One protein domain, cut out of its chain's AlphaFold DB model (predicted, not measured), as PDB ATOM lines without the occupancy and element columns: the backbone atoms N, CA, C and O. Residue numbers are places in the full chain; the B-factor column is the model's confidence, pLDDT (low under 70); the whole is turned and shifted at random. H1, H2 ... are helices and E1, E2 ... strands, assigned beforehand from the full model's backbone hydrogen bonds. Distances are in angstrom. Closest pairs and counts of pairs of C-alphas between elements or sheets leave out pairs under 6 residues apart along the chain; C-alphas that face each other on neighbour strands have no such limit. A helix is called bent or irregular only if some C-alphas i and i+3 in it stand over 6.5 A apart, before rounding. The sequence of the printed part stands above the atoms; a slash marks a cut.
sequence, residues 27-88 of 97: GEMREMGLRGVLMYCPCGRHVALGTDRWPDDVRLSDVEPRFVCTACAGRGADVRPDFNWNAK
ATOM      1  N   GLY A  27      -7.003  34.483 -32.257       98.12
ATOM      2  CA  GLY A  27      -8.198  33.668 -32.023       98.12
ATOM      3  C   GLY A  27      -8.524  33.531 -30.537       98.12
ATOM      4  O   GLY A  27      -9.611  33.916 -30.117       98.12
ATOM      5  N   GLU A  28      -7.552  33.120 -29.716       98.06
ATOM      6  CA  GLU A  28      -7.701  33.044 -28.250       98.06
ATOM      7  C   GLU A  28      -8.076  34.415 -27.658       98.06
ATOM      8  O   GLU A  28      -8.943  34.531 -26.791       98.06
ATOM      9  N   MET A  29      -7.468  35.495 -28.167       96.62
ATOM     10  CA  MET A  29      -7.838  36.861 -27.789       96.62
ATOM     11  C   MET A  29      -9.312  37.160 -28.114       96.62
ATOM     12  O   MET A  29     -10.025  37.756 -27.299       96.62
ATOM     13  N   ARG A  30      -9.788  36.737 -29.289       96.00
ATOM     14  CA  ARG A  30     -11.167  36.960 -29.732       96.00
ATOM     15  C   ARG A  30     -12.187  36.121 -28.979       96.00
ATOM     16  O   ARG A  30     -13.279  36.637 -28.721       96.00
ATOM     17  N   GLU A  31     -11.849  34.892 -28.615       97.06
ATOM     18  CA  GLU A  31     -12.669  34.021 -27.766       97.06
ATOM     19  C   GLU A  31     -12.902  34.646 -26.384       97.06
ATOM     20  O   GLU A  31     -13.999  34.554 -25.841       97.06
ATOM     21  N   MET A  32     -11.926  35.401 -25.866       94.50
ATOM     22  CA  MET A  32     -12.081  36.217 -24.652       94.50
ATOM     23  C   MET A  32     -12.911  37.503 -24.853       94.50
ATOM     24  O   MET A  32     -13.022  38.318 -23.939       94.50
ATOM     25  N   GLY A  33     -13.473  37.740 -26.042       92.94
ATOM     26  CA  GLY A  33     -14.267  38.935 -26.355       92.94
ATOM     27  C   GLY A  33     -13.445  40.201 -26.626       92.94
ATOM     28  O   GLY A  33     -14.009  41.288 -26.761       92.94
ATOM     29  N   LEU A  34     -12.121  40.089 -26.734       93.31
ATOM     30  CA  LEU A  34     -11.233  41.213 -27.021       93.31
ATOM     31  C   LEU A  34     -11.055  41.372 -28.536       93.31
ATOM     32  O   LEU A  34     -11.062  40.397 -29.292       93.31
ATOM     33  N   ARG A  35     -10.945  42.617 -29.003       94.44
ATOM     34  CA  ARG A  35     -10.831  42.943 -30.440       94.44
ATOM     35  C   ARG A  35      -9.725  43.950 -30.762       94.44
ATOM     36  O   ARG A  35      -9.384  44.111 -31.935       94.44
ATOM     37  N   GLY A  36      -9.122  44.564 -29.744       95.06
ATOM     38  CA  GLY A  36      -8.041  45.534 -29.889       95.06
ATOM     39  C   GLY A  36      -6.756  45.103 -29.200       95.06
ATOM     40  O   GLY A  36      -6.769  44.296 -28.270       95.06
ATOM     41  N   VAL A  37      -5.647  45.686 -29.647       96.75
ATOM     42  CA  VAL A  37      -4.332  45.567 -29.009       96.75
ATOM     43  C   VAL A  37      -3.691  46.935 -28.825       96.75
ATOM     44  O   VAL A  37      -3.906  47.850 -29.621       96.75
ATOM     45  N   LEU A  38      -2.851  47.037 -27.800       96.38
ATOM     46  CA  LEU A  38      -1.887  48.109 -27.599       96.38
ATOM     47  C   LEU A  38      -0.502  47.621 -28.022       96.38
ATOM     48  O   LEU A  38      -0.068  46.536 -27.632       96.38
ATOM     49  N   MET A  39       0.198  48.435 -28.802       95.88
ATOM     50  CA  MET A  39       1.564  48.161 -29.243       95.88
ATOM     51  C   MET A  39       2.506  49.182 -28.650       95.88
ATOM     52  O   MET A  39       2.369  50.367 -28.945       95.88
ATOM     53  N   TYR A  40       3.473  48.728 -27.864       96.81
ATOM     54  CA  TYR A  40       4.443  49.588 -27.199       96.81
ATOM     55  C   TYR A  40       5.809  49.492 -27.867       96.81
ATOM     56  O   TYR A  40       6.384  48.414 -27.995       96.81
ATOM     57  N   CYS A  41       6.357  50.639 -28.252       97.31
ATOM     58  CA  CYS A  41       7.753  50.760 -28.641       97.31
ATOM     59  C   CYS A  41       8.624  50.985 -27.391       97.31
ATOM     60  O   CYS A  41       8.217  51.744 -26.505       97.31
ATOM     61  N   PRO A  42       9.858  50.445 -27.338       95.38
ATOM     62  CA  PRO A  42      10.811  50.746 -26.266       95.38
ATOM     63  C   PRO A  42      11.094  52.243 -26.045       95.38
ATOM     64  O   PRO A  42      11.492  52.628 -24.953       95.38
ATOM     65  N   CYS A  43      10.857  53.107 -27.040       96.69
ATOM     66  CA  CYS A  43      11.013  54.560 -26.896       96.69
ATOM     67  C   CYS A  43       9.840  55.252 -26.166       96.69
ATOM     68  O   CYS A  43       9.778  56.480 -26.141       96.69
ATOM     69  N   GLY A  44       8.867  54.495 -25.647       95.12
ATOM     70  CA  GLY A  44       7.719  55.008 -24.892       95.12
ATOM     71  C   GLY A  44       6.485  55.372 -25.727       95.12
ATOM     72  O   GLY A  44       5.438  55.678 -25.161       95.12
ATOM     73  N   ARG A  45       6.555  55.316 -27.065       95.50
ATOM     74  CA  ARG A  45       5.373  55.510 -27.924       95.50
ATOM     75  C   ARG A  45       4.518  54.250 -27.938       95.50
ATOM     76  O   ARG A  45       5.055  53.143 -27.978       95.50
ATOM     77  N   HIS A  46       3.204  54.423 -27.996       94.81
ATOM     78  CA  HIS A  46       2.283  53.323 -28.227       94.81
ATOM     79  C   HIS A  46       1.152  53.713 -29.172       94.81
ATOM     80  O   HIS A  46       0.904  54.895 -29.397       94.81
ATOM     81  N   VAL A  47       0.487  52.704 -29.726       94.12
ATOM     82  CA  VAL A  47      -0.728  52.856 -30.531       94.12
ATOM     83  C   VAL A  47      -1.733  51.779 -30.144       94.12
ATOM     84  O   VAL A  47      -1.340  50.661 -29.804       94.12
ATOM     85  N   ALA A  48      -3.019  52.117 -30.204       93.19
ATOM     86  CA  ALA A  48      -4.116  51.161 -30.118       93.19
ATOM     87  C   ALA A  48      -4.642  50.866 -31.527       93.19
ATOM     88  O   ALA A  48      -4.691  51.766 -32.365       93.19
ATOM     89  N   LEU A  49      -5.034  49.623 -31.793       91.44
ATOM     90  CA  LEU A  49      -5.582  49.229 -33.093       91.44
ATOM     91  C   LEU A  49      -6.467  47.989 -33.013       91.44
ATOM     92  O   LEU A  49      -6.253  47.098 -32.189       91.44
ATOM     93  N   GLY A  50      -7.417  47.931 -33.945       92.69
ATOM     94  CA  GLY A  50      -8.264  46.770 -34.173       92.69
ATOM     95  C   GLY A  50      -7.486  45.629 -34.817       92.69
ATOM     96  O   GLY A  50      -6.556  45.836 -35.599       92.69
ATOM     97  N   THR A  51      -7.868  44.405 -34.477       93.88
ATOM     98  CA  THR A  51      -7.092  43.212 -34.834       93.88
ATOM     99  C   THR A  51      -7.618  42.438 -36.029       93.88
ATOM    100  O   THR A  51      -7.003  41.454 -36.422       93.88
ATOM    101  N   ASP A  52      -8.701  42.888 -36.657       92.06
ATOM    102  CA  ASP A  52      -9.426  42.154 -37.708       92.06
ATOM    103  C   ASP A  52      -8.561  41.750 -38.911       92.06
ATOM    104  O   ASP A  52      -8.869  40.790 -39.606       92.06
ATOM    105  N   ARG A  53      -7.429  42.429 -39.128       93.25
ATOM    106  CA  ARG A  53      -6.479  42.096 -40.198       93.25
ATOM    107  C   ARG A  53      -5.659  40.821 -39.961       93.25
ATOM    108  O   ARG A  53      -4.992  40.372 -40.891       93.25
ATOM    109  N   TRP A  54      -5.614  40.287 -38.738       96.75
ATOM    110  CA  TRP A  54      -4.831  39.089 -38.424       96.75
ATOM    111  C   TRP A  54      -5.708  37.845 -38.287       96.75
ATOM    112  O   TRP A  54      -6.664  37.878 -37.503       96.75
ATOM    113  N   PRO A  55      -5.346  36.744 -38.973       98.00
ATOM    114  CA  PRO A  55      -5.960  35.435 -38.781       98.00
ATOM    115  C   PRO A  55      -5.894  34.942 -37.331       98.00
ATOM    116  O   PRO A  55      -5.032  35.363 -36.556       98.00
ATOM    117  N   ASP A  56      -6.804  34.038 -36.973       98.25
ATOM    118  CA  ASP A  56      -6.953  33.516 -35.609       98.25
ATOM    119  C   ASP A  56      -5.763  32.678 -35.127       98.25
ATOM    120  O   ASP A  56      -5.511  32.616 -33.928       98.25
ATOM    121  N   ASP A  57      -5.016  32.055 -36.035       98.12
ATOM    122  CA  ASP A  57      -3.862  31.205 -35.737       98.12
ATOM    123  C   ASP A  57      -2.561  31.994 -35.513       98.12
ATOM    124  O   ASP A  57      -1.585  31.460 -34.979       98.12
ATOM    125  N   VAL A  58      -2.541  33.282 -35.867       98.12
ATOM    126  CA  VAL A  58      -1.376  34.150 -35.669       98.12
ATOM    127  C   VAL A  58      -1.239  34.517 -34.193       98.12
ATOM    128  O   VAL A  58      -2.208  34.940 -33.559       98.12
ATOM    129  N   ARG A  59      -0.025  34.420 -33.632       97.75
ATOM    130  CA  ARG A  59       0.251  34.871 -32.259       97.75
ATOM    131  C   ARG A  59       0.545  36.352 -32.177       97.75
ATOM    132  O   ARG A  59       1.153  36.931 -33.078       97.75
ATOM    133  N   LEU A  60       0.217  36.951 -31.032       97.44
ATOM    134  CA  LEU A  60       0.656  38.312 -30.728       97.44
ATOM    135  C   LEU A  60       2.186  38.418 -30.825       97.44
ATOM    136  O   LEU A  60       2.686  39.353 -31.438       97.44
ATOM    137  N   SER A  61       2.924  37.422 -30.321       96.56
ATOM    138  CA  SER A  61       4.393  37.367 -30.387       96.56
ATOM    139  C   SER A  61       4.947  37.200 -31.811       96.56
ATOM    140  O   SER A  61       6.098  37.553 -32.059       96.56
ATOM    141  N   ASP A  62       4.159  36.704 -32.772       96.19
ATOM    142  CA  ASP A  62       4.604  36.533 -34.165       96.19
ATOM    143  C   ASP A  62       4.648  37.858 -34.932       96.19
ATOM    144  O   ASP A  62       5.399  38.006 -35.905       96.19
ATOM    145  N   VAL A  63       3.839  38.832 -34.505       95.88
ATOM    146  CA  VAL A  63       3.754  40.146 -35.148       95.88
ATOM    147  C   VAL A  63       4.713  41.162 -34.535       95.88
ATOM    148  O   VAL A  63       5.104  42.093 -35.234       95.88
ATOM    149  N   GLU A  64       5.155  40.963 -33.290       96.12
ATOM    150  CA  GLU A  64       6.054  41.879 -32.568       96.12
ATOM    151  C   GLU A  64       7.274  42.322 -33.381       96.12
ATOM    152  O   GLU A  64       7.466  43.531 -33.521       96.12
ATOM    153  N   PRO A  65       8.059  41.424 -34.011       95.38
ATOM    154  CA  PRO A  65       9.273  41.823 -34.729       95.38
ATOM    155  C   PRO A  65       8.995  42.571 -36.041       95.38
ATOM    156  O   PRO A  65       9.915  43.112 -36.654       95.38
ATOM    157  N   ARG A  66       7.740  42.564 -36.510       94.62
ATOM    158  CA  ARG A  66       7.337  43.130 -37.805       94.62
ATOM    159  C   ARG A  66       7.012  44.618 -37.720       94.62
ATOM    160  O   ARG A  66       6.871  45.261 -38.757       94.62
ATOM    161  N   PHE A  67       6.883  45.170 -36.515       95.06
ATOM    162  CA  PHE A  67       6.593  46.587 -36.332       95.06
ATOM    163  C   PHE A  67       7.852  47.441 -36.400       95.06
ATOM    164  O   PHE A  67       8.921  47.053 -35.926       95.06
ATOM    165  N   VAL A  68       7.692  48.631 -36.977       97.00
ATOM    166  CA  VAL A  68       8.708  49.681 -37.018       97.00
ATOM    167  C   VAL A  68       8.084  50.948 -36.455       97.00
ATOM    168  O   VAL A  68       7.034  51.389 -36.922       97.00
ATOM    169  N   CYS A  69       8.717  51.533 -35.444       97.12
ATOM    170  CA  CYS A  69       8.269  52.795 -34.881       97.12
ATOM    171  C   CYS A  69       8.594  53.942 -35.840       97.12
ATOM    172  O   CYS A  69       9.755  54.175 -36.161       97.12
ATOM    173  N   THR A  70       7.590  54.712 -36.250       96.50
ATOM    174  CA  THR A  70       7.793  55.883 -37.118       96.50
ATOM    175  C   THR A  70       8.513  57.039 -36.418       96.50
ATOM    176  O   THR A  70       9.053  57.905 -37.093       96.50
ATOM    177  N   ALA A  71       8.550  57.051 -35.080       96.81
ATOM    178  CA  ALA A  71       9.210  58.101 -34.307       96.81
ATOM    179  C   ALA A  71      10.717  57.861 -34.118       96.81
ATOM    180  O   ALA A  71      11.491  58.809 -34.182       96.81
ATOM    181  N   CYS A  72      11.141  56.615 -33.873       97.81
ATOM    182  CA  CYS A  72      12.545  56.287 -33.581       97.81
ATOM    183  C   CYS A  72      13.187  55.298 -34.568       97.81
ATOM    184  O   CYS A  72      14.334  54.912 -34.372       97.81
ATOM    185  N   ALA A  73      12.448  54.839 -35.584       97.69
ATOM    186  CA  ALA A  73      12.843  53.785 -36.527       97.69
ATOM    187  C   ALA A  73      13.186  52.418 -35.889       97.69
ATOM    188  O   ALA A  73      13.620  51.498 -36.585       97.69
ATOM    189  N   GLY A  74      12.958  52.250 -34.582       96.62
ATOM    190  CA  GLY A  74      13.181  50.996 -33.868       96.62
ATOM    191  C   GLY A  74      12.272  49.876 -34.375       96.62
ATOM    192  O   GLY A  74      11.087  50.100 -34.634       96.62
ATOM    193  N   ARG A  75      12.836  48.672 -34.506       96.56
ATOM    194  CA  ARG A  75      12.109  47.442 -34.850       96.56
ATOM    195  C   ARG A  75      11.641  46.735 -33.587       96.56
ATOM    196  O   ARG A  75      12.372  46.698 -32.600       96.56
ATOM    197  N   GLY A  76      10.471  46.118 -33.657       95.50
ATOM    198  CA  GLY A  76       9.879  45.423 -32.523       95.50
ATOM    199  C   GLY A  76       8.852  46.273 -31.780       95.50
ATOM    200  O   GLY A  76       8.979  47.495 -31.678       95.50
ATOM    201  N   ALA A  77       7.843  45.608 -31.231       96.50
ATOM    202  CA  ALA A  77       6.898  46.188 -30.289       96.50
ATOM    203  C   ALA A  77       6.472  45.134 -29.264       96.50
ATOM    204  O   ALA A  77       6.373  43.963 -29.609       96.50
ATOM    205  N   ASP A  78       6.175  45.551 -28.037       96.81
ATOM    206  CA  ASP A  78       5.457  44.716 -27.073       96.81
ATOM    207  C   ASP A  78       3.954  44.838 -27.352       96.81
ATOM    208  O   ASP A  78       3.366  45.911 -27.190       96.81
ATOM    209  N   VAL A  79       3.346  43.752 -27.833       97.19
ATOM    210  CA  VAL A  79       1.930  43.707 -28.228       97.19
ATOM    211  C   VAL A  79       1.103  43.101 -27.098       97.19
ATOM    212  O   VAL A  79       1.355  41.974 -26.660       97.19
ATOM    213  N   ARG A  80       0.097  43.836 -26.620       95.94
ATOM    214  CA  ARG A  80      -0.770  43.433 -25.503       95.94
ATOM    215  C   ARG A  80      -2.243  43.576 -25.880       95.94
ATOM    216  O   ARG A  80      -2.568  44.533 -26.579       95.94
ATOM    217  N   PRO A  81      -3.143  42.697 -25.409       95.81
ATOM    218  CA  PRO A  81      -4.576  42.927 -25.557       95.81
ATOM    219  C   PRO A  81      -4.995  44.273 -24.944       95.81
ATOM    220  O   PRO A  81      -4.554  44.624 -23.847       95.81
ATOM    221  N   ASP A  82      -5.846  45.019 -25.647       94.88
ATOM    222  CA  ASP A  82      -6.488  46.227 -25.126       94.88
ATOM    223  C   ASP A  82      -7.833  45.849 -24.497       94.88
ATOM    224  O   ASP A  82      -8.852  45.711 -25.177       94.88
ATOM    225  N   PHE A  83      -7.842  45.683 -23.174       90.81
ATOM    226  CA  PHE A  83      -9.053  45.358 -22.414       90.81
ATOM    227  C   PHE A  83     -10.097  46.479 -22.426       90.81
ATOM    228  O   PHE A  83     -11.265  46.227 -22.143       90.81
ATOM    229  N   ASN A  84      -9.699  47.704 -22.777       88.81
ATOM    230  CA  ASN A  84     -10.599  48.844 -22.865       88.81
ATOM    231  C   ASN A  84     -11.119  49.070 -24.293       88.81
ATOM    232  O   ASN A  84     -11.848  50.030 -24.532       88.81
ATOM    233  N   TRP A  85     -10.769  48.204 -25.252       86.50
ATOM    234  CA  TRP A  85     -11.137  48.370 -26.659       86.50
ATOM    235  C   TRP A  85     -12.650  48.515 -26.864       86.50
ATOM    236  O   TRP A  85     -13.106  49.449 -27.516       86.50
ATOM    237  N   ASN A  86     -13.444  47.637 -26.249       76.75
ATOM    238  CA  ASN A  86     -14.899  47.621 -26.429       76.75
ATOM    239  C   ASN A  86     -15.602  48.821 -25.766       76.75
ATOM    240  O   ASN A  86     -16.696  49.195 -26.178       76.75
ATOM    241  N   ALA A  87     -14.978  49.458 -24.769       74.50
ATOM    242  CA  ALA A  87     -15.516  50.664 -24.139       74.50
ATOM    243  C   ALA A  87     -15.315  51.925 -25.000       74.50
ATOM    244  O   ALA A  87     -15.900  52.966 -24.703       74.50
ATOM    245  N   LYS A  88     -14.509  51.853 -26.071       65.19
ATOM    246  CA  LYS A  88     -14.213  52.990 -26.959       65.19
ATOM    247  C   LYS A  88     -15.331  53.303 -27.970       65.19
ATOM    248  O   LYS A  88     -15.223  54.295 -28.682       65.19
TER     249      LYS A  88
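What this domain is: This is residues 27 to 88 of the 97 residues of an uncharacterized protein of Bradyrhizobium japonicum SEMIA 5079 (UniProt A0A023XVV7). A small three-stranded sheet has short helix H2 over edge strand E3; H1 and H3 graze its other end from H2's long outgoing loop. The 62 printed residues run H1 E1 E2 H2 E3 H3, mixed class, under half in named elements. The antiparallel sheet order is E2 E1 E3. It is compact, radius of gyration of the C-alphas 11.7 A, spanning 34 by 25 by 15 A.

Where its parts are: E1 is residues 36 to 40, 13.4 A; E2 46 to 50, 13.8 A; E3 78 to 81; H2 60 to 66, 10.9 A, irregular: C-alphas 62 and 65 are 7.1 A apart. H1, 27 to 31, begins at (-8.198, 33.668, -32.023); H3, 85 to 88, ends at (-14.213, 52.990, -26.959).

How they stand to each other: E1 and E2 form a hairpin; N 39 and O 47 are 2.9 A apart. E1 and E3 are antiparallel neighbours, with N 38 and O 80 within hydrogen-bond range at 2.8 A. E2, H2, E3 make a split strand-helix-strand unit, E1 between the strands, crossover right-handed. H2 is 8.4 A over the sheet, over E3; the closest C-alphas, Leu 60 and Val 79, are 6.1 A apart. Every O i to N i+4 pair is within hydrogen-bond range in H1, 1 of 3 in H2, with 2 of 4 O i to N i+3; H3 is too short.

The domain as a whole: The farthest C-alphas, Glu 31 and Cys 72, are 34.1 A apart. The printed part has no cut. The H2 to E3 link is long. Only residue 88 is under pLDDT 70.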